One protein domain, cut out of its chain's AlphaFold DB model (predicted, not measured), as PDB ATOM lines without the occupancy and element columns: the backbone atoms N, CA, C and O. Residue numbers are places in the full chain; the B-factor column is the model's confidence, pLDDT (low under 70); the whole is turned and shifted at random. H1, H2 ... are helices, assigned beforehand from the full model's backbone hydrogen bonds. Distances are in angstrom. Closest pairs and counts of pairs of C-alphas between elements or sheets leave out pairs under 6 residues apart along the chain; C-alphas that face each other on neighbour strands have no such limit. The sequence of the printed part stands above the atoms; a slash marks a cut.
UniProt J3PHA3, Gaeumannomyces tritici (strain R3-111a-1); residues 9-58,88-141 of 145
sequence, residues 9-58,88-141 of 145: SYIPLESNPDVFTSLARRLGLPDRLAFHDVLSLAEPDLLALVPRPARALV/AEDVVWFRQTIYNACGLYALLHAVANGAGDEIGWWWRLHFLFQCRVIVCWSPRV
ATOM      1  N   SER A   9       4.761  -3.290  14.792       85.62
ATOM      2  CA  SER A   9       4.634  -2.530  16.033       85.62
ATOM      3  C   SER A   9       3.177  -2.424  16.441       85.62
ATOM      4  O   SER A   9       2.312  -2.212  15.594       85.62
ATOM      5  N   TYR A  10       2.926  -2.494  17.745       87.94
ATOM      6  CA  TYR A  10       1.633  -2.178  18.344       87.94
ATOM      7  C   TYR A  10       1.652  -0.843  19.087       87.94
ATOM      8  O   TYR A  10       2.702  -0.235  19.309       87.94
ATOM      9  N   ILE A  11       0.457  -0.369  19.428       89.25
ATOM     10  CA  ILE A  11       0.285   0.680  20.428       89.25
ATOM     11  C   ILE A  11       0.567   0.027  21.792       89.25
ATOM     12  O   ILE A  11       0.023  -1.053  22.042       89.25
ATOM     13  N   PRO A  12       1.425   0.619  22.648       86.25
ATOM     14  CA  PRO A  12       1.699   0.075  23.972       86.25
ATOM     15  C   PRO A  12       0.412  -0.139  24.767       86.25
ATOM     16  O   PRO A  12      -0.451   0.738  24.809       86.25
ATOM     17  N   LEU A  13       0.293  -1.308  25.394       85.69
ATOM     18  CA  LEU A  13      -0.843  -1.612  26.256       85.69
ATOM     19  C   LEU A  13      -0.724  -0.811  27.555       85.69
ATOM     20  O   LEU A  13       0.317  -0.843  28.212       85.69
ATOM     21  N   GLU A  14      -1.795  -0.115  27.921       89.75
ATOM     22  CA  GLU A  14      -1.888   0.600  29.190       89.75
ATOM     23  C   GLU A  14      -1.839  -0.391  30.359       89.75
ATOM     24  O   GLU A  14      -2.535  -1.409  30.355       89.75
ATOM     25  N   SER A  15      -1.019  -0.091  31.368       87.31
ATOM     26  CA  SER A  15      -0.907  -0.889  32.593       87.31
ATOM     27  C   SER A  15      -2.086  -0.614  33.527       87.31
ATOM     28  O   SER A  15      -1.913  -0.035  34.594       87.31
ATOM     29  N   ASN A  16      -3.282  -1.004  33.092       90.56
ATOM     30  CA  ASN A  16      -4.544  -0.769  33.780       90.56
ATOM     31  C   ASN A  16      -5.307  -2.101  33.935       90.56
ATOM     32  O   ASN A  16      -5.488  -2.814  32.937       90.56
ATOM     33  N   PRO A  17      -5.758  -2.465  35.151       92.69
ATOM     34  CA  PRO A  17      -6.406  -3.750  35.410       92.69
ATOM     35  C   PRO A  17      -7.697  -3.955  34.608       92.69
ATOM     36  O   PRO A  17      -7.974  -5.087  34.204       92.69
ATOM     37  N   ASP A  18      -8.452  -2.897  34.302       95.12
ATOM     38  CA  ASP A  18      -9.682  -2.992  33.504       95.12
ATOM     39  C   ASP A  18      -9.369  -3.337  32.046       95.12
ATOM     40  O   ASP A  18     -10.018  -4.197  31.438       95.12
ATOM     41  N   VAL A  19      -8.319  -2.722  31.493       93.69
ATOM     42  CA  VAL A  19      -7.826  -3.006  30.138       93.69
ATOM     43  C   VAL A  19      -7.341  -4.454  30.048       93.69
ATOM     44  O   VAL A  19      -7.740  -5.186  29.138       93.69
ATOM     45  N   PHE A  20      -6.532  -4.893  31.017       92.25
ATOM     46  CA  PHE A  20      -6.039  -6.270  31.085       92.25
ATOM     47  C   PHE A  20      -7.177  -7.279  31.247       92.25
ATOM     48  O   PHE A  20      -7.221  -8.264  30.513       92.25
ATOM     49  N   THR A  21      -8.124  -7.030  32.153       93.94
ATOM     50  CA  THR A  21      -9.259  -7.928  32.398       93.94
ATOM     51  C   THR A  21     -10.153  -8.031  31.167       93.94
ATOM     52  O   THR A  21     -10.474  -9.140  30.742       93.94
ATOM     53  N   SER A  22     -10.499  -6.905  30.539       95.12
ATOM     54  CA  SER A  22     -11.308  -6.876  29.315       95.12
ATOM     55  C   SER A  22     -10.651  -7.658  28.176       95.12
ATOM     56  O   SER A  22     -11.299  -8.479  27.519       95.12
ATOM     57  N   LEU A  23      -9.342  -7.473  27.968       92.00
ATOM     58  CA  LEU A  23      -8.604  -8.205  26.942       92.00
ATOM     59  C   LEU A  23      -8.487  -9.697  27.280       92.00
ATOM     60  O   LEU A  23      -8.712 -10.536  26.411       92.00
ATOM     61  N   ALA A  24      -8.221 -10.041  28.541       90.00
ATOM     62  CA  ALA A  24      -8.163 -11.426  28.997       90.00
ATOM     63  C   ALA A  24      -9.496 -12.154  28.787       90.00
ATOM     64  O   ALA A  24      -9.508 -13.317  28.392       90.00
ATOM     65  N   ARG A  25     -10.629 -11.472  28.996       89.69
ATOM     66  CA  ARG A  25     -11.967 -12.051  28.786       89.69
ATOM     67  C   ARG A  25     -12.212 -12.390  27.326       89.69
ATOM     68  O   ARG A  25     -12.726 -13.462  27.027       89.69
ATOM     69  N   ARG A  26     -11.760 -11.534  26.407       88.94
ATOM     70  CA  ARG A  26     -11.791 -11.827  24.962       88.94
ATOM     71  C   ARG A  26     -10.909 -13.021  24.588       88.94
ATOM     72  O   ARG A  26     -11.197 -13.694  23.607       88.94
ATOM     73  N   LEU A  27      -9.871 -13.289  25.379       84.00
ATOM     74  CA  LEU A  27      -9.002 -14.465  25.272       84.00
ATOM     75  C   LEU A  27      -9.525 -15.681  26.066       84.00
ATOM     76  O   LEU A  27      -8.811 -16.666  26.208       84.00
ATOM     77  N   GLY A  28     -10.755 -15.630  26.587       83.00
ATOM     78  CA  GLY A  28     -11.399 -16.761  27.258       83.00
ATOM     79  C   GLY A  28     -11.161 -16.863  28.766       83.00
ATOM     80  O   GLY A  28     -11.520 -17.880  29.353       83.00
ATOM     81  N   LEU A  29     -10.589 -15.843  29.420       84.31
ATOM     82  CA  LEU A  29     -10.447 -15.839  30.880       84.31
ATOM     83  C   LEU A  29     -11.842 -15.900  31.559       84.31
ATOM     84  O   LEU A  29     -12.710 -15.083  31.230       84.31
ATOM     85  N   PRO A  30     -12.077 -16.823  32.514       85.00
ATOM     86  CA  PRO A  30     -13.387 -17.015  33.139       85.00
ATOM     87  C   PRO A  30     -13.768 -15.888  34.108       85.00
ATOM     88  O   PRO A  30     -12.900 -15.257  34.712       85.00
ATOM     89  N   ASP A  31     -15.079 -15.703  34.336       88.94
ATOM     90  CA  ASP A  31     -15.672 -14.623  35.162       88.94
ATOM     91  C   ASP A  31     -15.141 -14.508  36.586       88.94
ATOM     92  O   ASP A  31     -15.081 -13.409  37.132       88.94
ATOM     93  N   ARG A  32     -14.629 -15.608  37.127       89.06
ATOM     94  CA  ARG A  32     -14.028 -15.681  38.458       89.06
ATOM     95  C   ARG A  32     -12.585 -15.175  38.564       89.06
ATOM     96  O   ARG A  32     -12.057 -15.151  39.671       89.06
ATOM     97  N   LEU A  33     -11.932 -14.828  37.453       89.50
ATOM     98  CA  LEU A  33     -10.565 -14.301  37.435       89.50
ATOM     99  C   LEU A  33     -10.538 -12.883  36.862       89.50
ATOM    100  O   LEU A  33     -11.179 -12.582  35.858       89.50
ATOM    101  N   ALA A  34      -9.762 -12.002  37.481       93.12
ATOM    102  CA  ALA A  34      -9.576 -10.632  37.024       93.12
ATOM    103  C   ALA A  34      -8.177 -10.137  37.395       93.12
ATOM    104  O   ALA A  34      -7.508 -10.712  38.258       93.12
ATOM    105  N   PHE A  35      -7.737  -9.081  36.719       93.50
ATOM    106  CA  PHE A  35      -6.542  -8.344  37.099       93.50
ATOM    107  C   PHE A  35      -6.917  -7.286  38.136       93.50
ATOM    108  O   PHE A  35      -7.968  -6.658  38.038       93.50
ATOM    109  N   HIS A  36      -6.045  -7.102  39.123       93.88
ATOM    110  CA  HIS A  36      -6.186  -6.111  40.183       93.88
ATOM    111  C   HIS A  36      -4.880  -5.337  40.309       93.88
ATOM    112  O   HIS A  36      -3.804  -5.906  40.100       93.88
ATOM    113  N   ASP A  37      -4.973  -4.063  40.682       93.88
ATOM    114  CA  ASP A  37      -3.792  -3.278  41.014       93.88
ATOM    115  C   ASP A  37      -3.116  -3.801  42.281       93.88
ATOM    116  O   ASP A  37      -3.763  -4.219  43.246       93.88
ATOM    117  N   VAL A  38      -1.787  -3.736  42.278       91.75
ATOM    118  CA  VAL A  38      -0.954  -4.024  43.443       91.75
ATOM    119  C   VAL A  38      -0.305  -2.720  43.876       91.75
ATOM    120  O   VAL A  38       0.614  -2.231  43.224       91.75
ATOM    121  N   LEU A  39      -0.793  -2.152  44.979       91.44
ATOM    122  CA  LEU A  39      -0.344  -0.840  45.454       91.44
ATOM    123  C   LEU A  39       1.053  -0.887  46.085       91.44
ATOM    124  O   LEU A  39       1.823   0.059  45.957       91.44
ATOM    125  N   SER A  40       1.392  -1.989  46.760       91.50
ATOM    126  CA  SER A  40       2.717  -2.199  47.349       91.50
ATOM    127  C   SER A  40       3.031  -3.687  47.467       91.50
ATOM    128  O   SER A  40       2.158  -4.501  47.767       91.50
ATOM    129  N   LEU A  41       4.299  -4.038  47.240       88.00
ATOM    130  CA  LEU A  41       4.850  -5.370  47.518       88.00
ATOM    131  C   LEU A  41       5.564  -5.435  48.877       88.00
ATOM    132  O   LEU A  41       5.914  -6.524  49.326       88.00
ATOM    133  N   ALA A  42       5.815  -4.283  49.505       93.50
ATOM    134  CA  ALA A  42       6.579  -4.179  50.746       93.50
ATOM    135  C   ALA A  42       5.681  -3.963  51.969       93.50
ATOM    136  O   ALA A  42       6.000  -4.446  53.051       93.50
ATOM    137  N   GLU A  43       4.564  -3.253  51.802       96.50
ATOM    138  CA  GLU A  43       3.626  -2.943  52.882       96.50
ATOM    139  C   GLU A  43       2.547  -4.034  52.983       96.50
ATOM    140  O   GLU A  43       1.730  -4.163  52.063       96.50
ATOM    141  N   PRO A  44       2.504  -4.820  54.079       95.38
ATOM    142  CA  PRO A  44       1.596  -5.962  54.195       95.38
ATOM    143  C   PRO A  44       0.115  -5.591  54.088       95.38
ATOM    144  O   PRO A  44      -0.648  -6.328  53.465       95.38
ATOM    145  N   ASP A  45      -0.279  -4.445  54.646       96.38
ATOM    146  CA  ASP A  45      -1.673  -3.991  54.660       96.38
ATOM    147  C   ASP A  45      -2.165  -3.633  53.252       96.38
ATOM    148  O   ASP A  45      -3.280  -3.985  52.869       96.38
ATOM    149  N   LEU A  46      -1.310  -3.004  52.441       94.94
ATOM    150  CA  LEU A  46      -1.616  -2.697  51.042       94.94
ATOM    151  C   LEU A  46      -1.609  -3.957  50.170       94.94
ATOM    152  O   LEU A  46      -2.445  -4.095  49.279       94.94
ATOM    153  N   LEU A  47      -0.709  -4.905  50.442       92.75
ATOM    154  CA  LEU A  47      -0.677  -6.188  49.738       92.75
ATOM    155  C   LEU A  47      -1.892  -7.067  50.077       92.75
ATOM    156  O   LEU A  47      -2.333  -7.867  49.249       92.75
ATOM    157  N   ALA A  48      -2.451  -6.931  51.282       94.06
ATOM    158  CA  ALA A  48      -3.642  -7.660  51.711       94.06
ATOM    159  C   ALA A  48      -4.914  -7.264  50.938       94.06
ATOM    160  O   ALA A  48      -5.871  -8.037  50.940       94.06
ATOM    161  N   LEU A  49      -4.914  -6.120  50.240       93.19
ATOM    162  CA  LEU A  49      -6.019  -5.693  49.373       93.19
ATOM    163  C   LEU A  49      -6.160  -6.562  48.111       93.19
ATOM    164  O   LEU A  49      -7.221  -6.568  47.489       93.19
ATOM    165  N   VAL A  50      -5.112  -7.300  47.727       93.06
ATOM    166  CA  VAL A  50      -5.117  -8.154  46.533       93.06
ATOM    167  C   VAL A  50      -5.890  -9.452  46.814       93.06
ATOM    168  O   VAL A  50      -5.500 -10.207  47.715       93.06
ATOM    169  N   PRO A  51      -6.943  -9.776  46.035       90.12
ATOM    170  CA  PRO A  51      -7.692 -11.019  46.205       90.12
ATOM    171  C   PRO A  51      -6.811 -12.266  46.061       90.12
ATOM    172  O   PRO A  51      -5.901 -12.318  45.230       90.12
ATOM    173  N   ARG A  52      -7.099 -13.301  46.863       87.00
ATOM    174  CA  ARG A  52      -6.358 -14.571  46.854       87.00
ATOM    175  C   ARG A  52      -7.250 -15.756  46.469       87.00
ATOM    176  O   ARG A  52      -8.416 -15.772  46.855       87.00
ATOM    177  N   PRO A  53      -6.703 -16.774  45.775       89.75
ATOM    178  CA  PRO A  53      -5.296 -16.917  45.378       89.75
ATOM    179  C   PRO A  53      -4.912 -16.046  44.169       89.75
ATOM    180  O   PRO A  53      -5.634 -15.999  43.177       89.75
ATOM    181  N   ALA A  54      -3.740 -15.404  44.236       86.88
ATOM    182  CA  ALA A  54      -3.152 -14.694  43.100       86.88
ATOM    183  C   ALA A  54      -2.368 -15.681  42.222       86.88
ATOM    184  O   ALA A  54      -1.588 -16.481  42.737       86.88
ATOM    185  N   ARG A  55      -2.588 -15.638  40.904       86.38
ATOM    186  CA  ARG A  55      -2.059 -16.647  39.962       86.38
ATOM    187  C   ARG A  55      -0.918 -16.159  39.085       86.38
ATOM    188  O   ARG A  55      -0.128 -16.957  38.598       86.38
ATOM    189  N   ALA A  56      -0.850 -14.853  38.871       89.38
ATOM    190  CA  ALA A  56       0.183 -14.206  38.088       89.38
ATOM    191  C   ALA A  56       0.389 -12.782  38.612       89.38
ATOM    192  O   ALA A  56      -0.539 -12.168  39.138       89.38
ATOM    193  N   LEU A  57       1.603 -12.264  38.437       89.44
ATOM    194  CA  LEU A  57       1.957 -10.876  38.703       89.44
ATOM    195  C   LEU A  57       2.578 -10.297  37.433       89.44
ATOM    196  O   LEU A  57       3.581 -10.817  36.941       89.44
ATOM    197  N   VAL A  58       1.983  -9.229  36.906       87.31
ATOM    198  CA  VAL A  58       2.531  -8.469  35.778       87.31
ATOM    199  C   VAL A  58       3.191  -7.219  36.339       87.31
ATOM    200  O   VAL A  58       2.548  -6.447  37.042       87.31
ATOM    201  N   ALA A  88       6.635 -32.525  28.493       65.19
ATOM    202  CA  ALA A  88       7.676 -32.209  29.466       65.19
ATOM    203  C   ALA A  88       7.754 -30.706  29.801       65.19
ATOM    204  O   ALA A  88       8.577 -30.320  30.632       65.19
ATOM    205  N   GLU A  89       6.966 -29.856  29.132       70.94
ATOM    206  CA  GLU A  89       6.949 -28.408  29.336       70.94
ATOM    207  C   GLU A  89       5.865 -27.996  30.341       70.94
ATOM    208  O   GLU A  89       4.669 -27.977  30.037       70.94
ATOM    209  N   ASP A  90       6.318 -27.606  31.530       71.69
ATOM    210  CA  ASP A  90       5.461 -27.144  32.623       71.69
ATOM    211  C   ASP A  90       5.011 -25.681  32.433       71.69
ATOM    212  O   ASP A  90       4.098 -25.223  33.120       71.69
ATOM    213  N   VAL A  91       5.654 -24.926  31.528       74.88
ATOM    214  CA  VAL A  91       5.457 -23.478  31.365       74.88
ATOM    215  C   VAL A  91       5.286 -23.091  29.898       74.88
ATOM    216  O   VAL A  91       6.111 -23.391  29.043       74.88
ATOM    217  N   VAL A  92       4.247 -22.317  29.602       77.44
ATOM    218  CA  VAL A  92       4.041 -21.713  28.282       77.44
ATOM    219  C   VAL A  92       4.722 -20.348  28.219       77.44
ATOM    220  O   VAL A  92       4.473 -19.477  29.058       77.44
ATOM    221  N   TRP A  93       5.513 -20.095  27.179       76.25
ATOM    222  CA  TRP A  93       6.095 -18.776  26.945       76.25
ATOM    223  C   TRP A  93       6.062 -18.390  25.482       76.25
ATOM    224  O   TRP A  93       5.912 -19.172  24.559       76.25
ATOM    225  N   PHE A  94       6.256 -17.106  25.274       77.75
ATOM    226  CA  PHE A  94       6.124 -16.468  23.986       77.75
ATOM    227  C   PHE A  94       7.266 -15.479  23.879       77.75
ATOM    228  O   PHE A  94       7.370 -14.552  24.686       77.75
ATOM    229  N   ARG A  95       8.128 -15.690  22.885       78.06
ATOM    230  CA  ARG A  95       9.181 -14.740  22.541       78.06
ATOM    231  C   ARG A  95       8.540 -13.477  21.983       78.06
ATOM    232  O   ARG A  95       7.817 -13.556  20.991       78.06
ATOM    233  N   GLN A  96       8.876 -12.317  22.543       76.88
ATOM    234  CA  GLN A  96       8.439 -11.056  21.962       76.88
ATOM    235  C   GLN A  96       9.142 -10.821  20.622       76.88
ATOM    236  O   GLN A  96      10.365 -10.706  20.544       76.88
ATOM    237  N   THR A  97       8.351 -10.756  19.556       79.69
ATOM    238  CA  THR A  97       8.823 -10.474  18.192       79.69
ATOM    239  C   THR A  97       8.237  -9.179  17.631       79.69
ATOM    240  O   THR A  97       8.709  -8.689  16.608       79.69
ATOM    241  N   ILE A  98       7.247  -8.599  18.321       81.19
ATOM    242  CA  ILE A  98       6.534  -7.379  17.930       81.19
ATOM    243  C   ILE A  98       6.967  -6.219  18.830       81.19
ATOM    244  O   ILE A  98       7.006  -6.336  20.061       81.19
ATOM    245  N   TYR A  99       7.297  -5.081  18.220       79.00
ATOM    246  CA  TYR A  99       7.670  -3.874  18.952       79.00
ATOM    247  C   TYR A  99       6.466  -3.316  19.730       79.00
ATOM    248  O   TYR A  99       5.330  -3.412  19.265       79.00
ATOM    249  N   ASN A 100       6.700  -2.766  20.927       83.44
ATOM    250  CA  ASN A 100       5.669  -2.248  21.847       83.44
ATOM    251  C   ASN A 100       4.600  -3.252  22.323       83.44
ATOM    252  O   ASN A 100       3.638  -2.864  22.979       83.44
ATOM    253  N   ALA A 101       4.759  -4.548  22.050       86.31
ATOM    254  CA  ALA A 101       3.768  -5.556  22.421       86.31
ATOM    255  C   ALA A 101       3.996  -6.184  23.809       86.31
ATOM    256  O   ALA A 101       3.283  -7.116  24.164       86.31
ATOM    257  N   CYS A 102       4.962  -5.713  24.608       84.94
ATOM    258  CA  CYS A 102       5.349  -6.355  25.875       84.94
ATOM    259  C   CYS A 102       4.166  -6.600  26.829       84.94
ATOM    260  O   CYS A 102       4.071  -7.684  27.397       84.94
ATOM    261  N   GLY A 103       3.226  -5.654  26.939       86.94
ATOM    262  CA  GLY A 103       2.014  -5.826  27.748       86.94
ATOM    263  C   GLY A 103       1.103  -6.957  27.252       86.94
ATOM    264  O   GLY A 103       0.585  -7.724  28.059       86.94
ATOM    265  N   LEU A 104       0.974  -7.132  25.931       90.81
ATOM    266  CA  LEU A 104       0.239  -8.258  25.347       90.81
ATOM    267  C   LEU A 104       0.946  -9.590  25.626       90.81
ATOM    268  O   LEU A 104       0.297 -10.552  26.022       90.81
ATOM    269  N   TYR A 105       2.269  -9.653  25.452       89.94
ATOM    270  CA  TYR A 105       3.037 -10.864  25.762       89.94
ATOM    271  C   TYR A 105       2.929 -11.237  27.248       89.94
ATOM    272  O   TYR A 105       2.710 -12.405  27.559       89.94
ATOM    273  N   ALA A 106       2.988 -10.253  28.151       87.94
ATOM    274  CA  ALA A 106       2.788 -10.468  29.581       87.94
ATOM    275  C   ALA A 106       1.384 -11.011  29.896       87.94
ATOM    276  O   ALA A 106       1.252 -11.949  30.683       87.94
ATOM    277  N   LEU A 107       0.344 -10.474  29.247       90.62
ATOM    278  CA  LEU A 107      -1.018 -10.993  29.372       90.62
ATOM    279  C   LEU A 107      -1.114 -12.449  28.894       90.62
ATOM    280  O   LEU A 107      -1.683 -13.283  29.595       90.62
ATOM    281  N   LEU A 108      -0.537 -12.769  27.733       89.56
ATOM    282  CA  LEU A 108      -0.539 -14.132  27.198       89.56
ATOM    283  C   LEU A 108       0.161 -15.113  28.147       89.56
ATOM    284  O   LEU A 108      -0.369 -16.195  28.391       89.56
ATOM    285  N   HIS A 109       1.305 -14.737  28.734       86.25
ATOM    286  CA  HIS A 109       1.974 -15.563  29.748       86.25
ATOM    287  C   HIS A 109       1.102 -15.760  30.988       86.25
ATOM    288  O   HIS A 109       0.993 -16.887  31.474       86.25
ATOM    289  N   ALA A 110       0.469 -14.697  31.490       87.25
ATOM    290  CA  ALA A 110      -0.377 -14.761  32.678       87.25
ATOM    291  C   ALA A 110      -1.601 -15.664  32.466       87.25
ATOM    292  O   ALA A 110      -1.905 -16.500  33.315       87.25
ATOM    293  N   VAL A 111      -2.277 -15.536  31.324       85.88
ATOM    294  CA  VAL A 111      -3.469 -16.330  30.993       85.88
ATOM    295  C   VAL A 111      -3.096 -17.792  30.742       85.88
ATOM    296  O   VAL A 111      -3.717 -18.682  31.323       85.88
ATOM    297  N   ALA A 112      -2.055 -18.051  29.944       83.31
ATOM    298  CA  ALA A 112      -1.657 -19.412  29.583       83.31
ATOM    299  C   ALA A 112      -1.198 -20.245  30.793       83.31
ATOM    300  O   ALA A 112      -1.528 -21.424  30.874       83.31
ATOM    301  N   ASN A 113      -0.476 -19.636  31.741       82.31
ATOM    302  CA  ASN A 113       0.078 -20.352  32.895       82.31
ATOM    303  C   ASN A 113      -0.787 -20.239  34.159       82.31
ATOM    304  O   ASN A 113      -0.798 -21.153  34.974       82.31
ATOM    305  N   GLY A 114      -1.512 -19.134  34.348       75.88
ATOM    306  CA  GLY A 114      -2.340 -18.913  35.539       75.88
ATOM    307  C   GLY A 114      -3.758 -19.479  35.424       75.88
ATOM    308  O   GLY A 114      -4.403 -19.752  36.436       75.88
ATOM    309  N   ALA A 115      -4.269 -19.659  34.206       66.69
ATOM    310  CA  ALA A 115      -5.637 -20.119  33.966       66.69
ATOM    311  C   ALA A 115      -5.722 -21.291  32.973       66.69
ATOM    312  O   ALA A 115      -6.823 -21.654  32.566       66.69
ATOM    313  N   GLY A 116      -4.590 -21.909  32.611       63.84
ATOM    314  CA  GLY A 116      -4.520 -22.986  31.614       63.84
ATOM    315  C   GLY A 116      -5.492 -24.144  31.868       63.84
ATOM    316  O   GLY A 116      -6.118 -24.634  30.930       63.84
ATOM    317  N   ASP A 117      -5.711 -24.506  33.134       64.38
ATOM    318  CA  ASP A 117      -6.634 -25.585  33.514       64.38
ATOM    319  C   ASP A 117      -8.121 -25.206  33.361       64.38
ATOM    320  O   ASP A 117      -8.988 -26.075  33.298       64.38
ATOM    321  N   GLU A 118      -8.443 -23.909  33.295       64.19
ATOM    322  CA  GLU A 118      -9.818 -23.385  33.359       64.19
ATOM    323  C   GLU A 118     -10.364 -22.940  32.007       64.19
ATOM    324  O   GLU A 118     -11.575 -22.909  31.809       64.19
ATOM    325  N   ILE A 119      -9.471 -22.590  31.084       59.47
ATOM    326  CA  ILE A 119      -9.816 -22.068  29.756       59.47
ATOM    327  C   ILE A 119     -10.007 -23.233  28.748       59.47
ATOM    328  O   ILE A 119     -10.453 -23.044  27.617       59.47
ATOM    329  N   GLY A 120      -9.773 -24.478  29.182       49.66
ATOM    330  CA  GLY A 120      -9.996 -25.691  28.399       49.66
ATOM    331  C   GLY A 120      -8.900 -25.951  27.356       49.66
ATOM    332  O   GLY A 120      -8.327 -25.045  26.755       49.66
ATOM    333  N   TRP A 121      -8.627 -27.232  27.098       46.62
ATOM    334  CA  TRP A 121      -7.529 -27.714  26.244       46.62
ATOM    335  C   TRP A 121      -7.573 -27.251  24.775       46.62
ATOM    336  O   TRP A 121      -6.580 -27.394  24.062       46.62
ATOM    337  N   TRP A 122      -8.678 -26.657  24.313       44.50
ATOM    338  CA  TRP A 122      -8.820 -26.131  22.949       44.50
ATOM    339  C   TRP A 122      -7.774 -25.050  22.611       44.50
ATOM    340  O   TRP A 122      -7.369 -24.936  21.454       44.50
ATOM    341  N   TRP A 123      -7.244 -24.333  23.612       48.09
ATOM    342  CA  TRP A 123      -6.164 -23.351  23.433       48.09
ATOM    343  C   TRP A 123      -4.782 -23.976  23.203       48.09
ATOM    344  O   TRP A 123      -3.949 -23.373  22.527       48.09
ATOM    345  N   ARG A 124      -4.539 -25.202  23.692       46.34
ATOM    346  CA  ARG A 124      -3.264 -25.914  23.483       46.34
ATOM    347  C   ARG A 124      -3.082 -26.383  22.034       46.34
ATOM    348  O   ARG A 124      -1.949 -26.471  21.584       46.34
ATOM    349  N   LEU A 125      -4.162 -26.648  21.290       35.31
ATOM    350  CA  LEU A 125      -4.090 -27.179  19.917       35.31
ATOM    351  C   LEU A 125      -4.016 -26.104  18.821       35.31
ATOM    352  O   LEU A 125      -3.467 -26.376  17.757       35.31
ATOM    353  N   HIS A 126      -4.521 -24.888  19.055       37.28
ATOM    354  CA  HIS A 126      -4.519 -23.828  18.030       37.28
ATOM    355  C   HIS A 126      -3.278 -22.916  18.078       37.28
ATOM    356  O   HIS A 126      -3.040 -22.148  17.150       37.28
ATOM    357  N   PHE A 127      -2.474 -22.999  19.144       35.91
ATOM    358  CA  PHE A 127      -1.344 -22.098  19.409       35.91
ATOM    359  C   PHE A 127      -0.004 -22.844  19.545       35.91
ATOM    360  O   PHE A 127       0.906 -22.414  20.251       35.91
ATOM    361  N   LEU A 128       0.136 -23.990  18.872       30.88
ATOM    362  CA  LEU A 128       1.397 -24.730  18.798       30.88
ATOM    363  C   LEU A 128       2.332 -24.087  17.772       30.88
ATOM    364  O   LEU A 128       2.446 -24.561  16.649       30.88
ATOM    365  N   PHE A 129       3.043 -23.033  18.172       26.52
ATOM    366  CA  PHE A 129       4.360 -22.747  17.606       26.52
ATOM    367  C   PHE A 129       5.279 -22.109  18.654       26.52
ATOM    368  O   PHE A 129       5.402 -20.894  18.747       26.52
ATOM    369  N   GLN A 130       5.954 -23.009  19.378       34.88
ATOM    370  CA  GLN A 130       7.194 -22.835  20.142       34.88
ATOM    371  C   GLN A 130       7.201 -21.835  21.315       34.88
ATOM    372  O   GLN A 130       6.574 -20.782  21.279       34.88
ATOM    373  N   CYS A 131       8.116 -22.130  22.253       29.48
ATOM    374  CA  CYS A 131       8.766 -21.244  23.237       29.48
ATOM    375  C   CYS A 131       8.286 -21.494  24.707       29.48
ATOM    376  O   CYS A 131       7.095 -21.544  24.965       29.48
ATOM    377  N   ARG A 132       9.137 -21.964  25.646       32.09
ATOM    378  CA  ARG A 132      10.255 -21.406  26.479       32.09
ATOM    379  C   ARG A 132       9.773 -20.790  27.820       32.09
ATOM    380  O   ARG A 132       8.672 -21.126  28.192       32.09
ATOM    381  N   VAL A 133      10.519 -20.012  28.618       28.53
ATOM    382  CA  VAL A 133      10.120 -19.586  30.000       28.53
ATOM    383  C   VAL A 133      10.272 -18.072  30.206       28.53
ATOM    384  O   VAL A 133      11.142 -17.442  29.608       28.53
ATOM    385  N   ILE A 134       9.425 -17.513  31.083       37.16
ATOM    386  CA  ILE A 134       9.271 -16.104  31.490       37.16
ATOM    387  C   ILE A 134      10.598 -15.426  31.880       37.16
ATOM    388  O   ILE A 134      11.076 -15.564  33.000       37.16
ATOM    389  N   VAL A 135      11.117 -14.607  30.960       29.61
ATOM    390  CA  VAL A 135      11.721 -13.277  31.177       29.61
ATOM    391  C   VAL A 135      11.341 -12.433  29.953       29.61
ATOM    392  O   VAL A 135      11.376 -12.927  28.823       29.61
ATOM    393  N   CYS A 136      10.932 -11.176  30.150       31.88
ATOM    394  CA  CYS A 136      10.660 -10.243  29.055       31.88
ATOM    395  C   CYS A 136      11.951 -10.020  28.242       31.88
ATOM    396  O   CYS A 136      12.883  -9.372  28.720       31.88
ATOM    397  N   TRP A 137      12.007 -10.572  27.028       33.75
ATOM    398  CA  TRP A 137      13.145 -10.483  26.112       33.75
ATOM    399  C   TRP A 137      12.694 -10.128  24.695       33.75
ATOM    400  O   TRP A 137      11.780 -10.745  24.148       33.75
ATOM    401  N   SER A 138      13.413  -9.179  24.092       32.25
ATOM    402  CA  SER A 138      13.464  -8.906  22.657       32.25
ATOM    403  C   SER A 138      14.939  -8.890  22.246       32.25
ATOM    404  O   SER A 138      15.698  -8.089  22.791       32.25
ATOM    405  N   PRO A 139      15.391  -9.712  21.288       33.62
ATOM    406  CA  PRO A 139      16.679  -9.510  20.650       33.62
ATOM    407  C   PRO A 139      16.537  -8.628  19.417       33.62
ATOM    408  O   PRO A 139      15.649  -8.802  18.577       33.62
ATOM    409  N   ARG A 140      17.537  -7.774  19.217       33.69
ATOM    410  CA  ARG A 140      17.937  -7.393  17.866       33.69
ATOM    411  C   ARG A 140      18.304  -8.669  17.102       33.69
ATOM    412  O   ARG A 140      19.191  -9.412  17.512       33.69
ATOM    413  N   VAL A 141      17.611  -8.912  15.991       37.50
ATOM    414  CA  VAL A 141      18.105  -9.785  14.923       37.50
ATOM    415  C   VAL A 141      19.438  -9.192  14.477       37.50
ATOM    416  O   VAL A 141      19.484  -8.040  14.048       37.50
TER     417      VAL A 141
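AT A GLANCE: This is residues 9 to 58 and 88 to 141 of the 145 residues of a protein of Gaeumannomyces tritici (strain R3-111a-1) (UniProt J3PHA3). The model has little regular structure: helix H3 stands in the middle among long loops, H1 is set steeply across one side of it, and residues 88 to 101 and 127 to 141 pass on the side away from H1. Short H2 lies far out in a loop at one end, and short H4 lies off to the side of H3, level with its last residues and apart from it. The 104 printed residues have four named helices, H1 to H4 in order, with 32 residues, and no named strand; the class is all helix. The whole is compact, radius of gyration of the C-alphas 14.6 A, spanning 43 by 33 by 26 A.

IN THESE COORDINATES: H1, residues 17 to 26, begins at C-alpha 17 (-6.406, -3.750, 35.410) and measures 14.3 A. H2 is residues 44 to 47. H3, residues 102 to 114, measures 17.6 A. H4, residues 122 to 126, ends at C-alpha 126 (-4.519, -23.828, 18.030).

HOW THE PARTS SIT: H3, with residues 107 to 111 alone, only just touches H1, with 3 pairs of C-alphas within 8 A; the closest are those of Ala 24 and Val 111, 7.1 A. Their tilt is steep, 65 degrees, the same way. H2 and H4 touch no helix. Every O i to N i+4 pair is within hydrogen-bond range in H1 and H3; H4 has 0 of 1, and 0 of 2 O i to N i+3; H2 is too short for an i+4 pair.

THE WHOLE: Residues 59 to 87 are not printed; C-alphas 58 and 88 are 25.1 A apart. The H1 to H2 link is long. Residues 88 and 115 to 141 have pLDDT under 70.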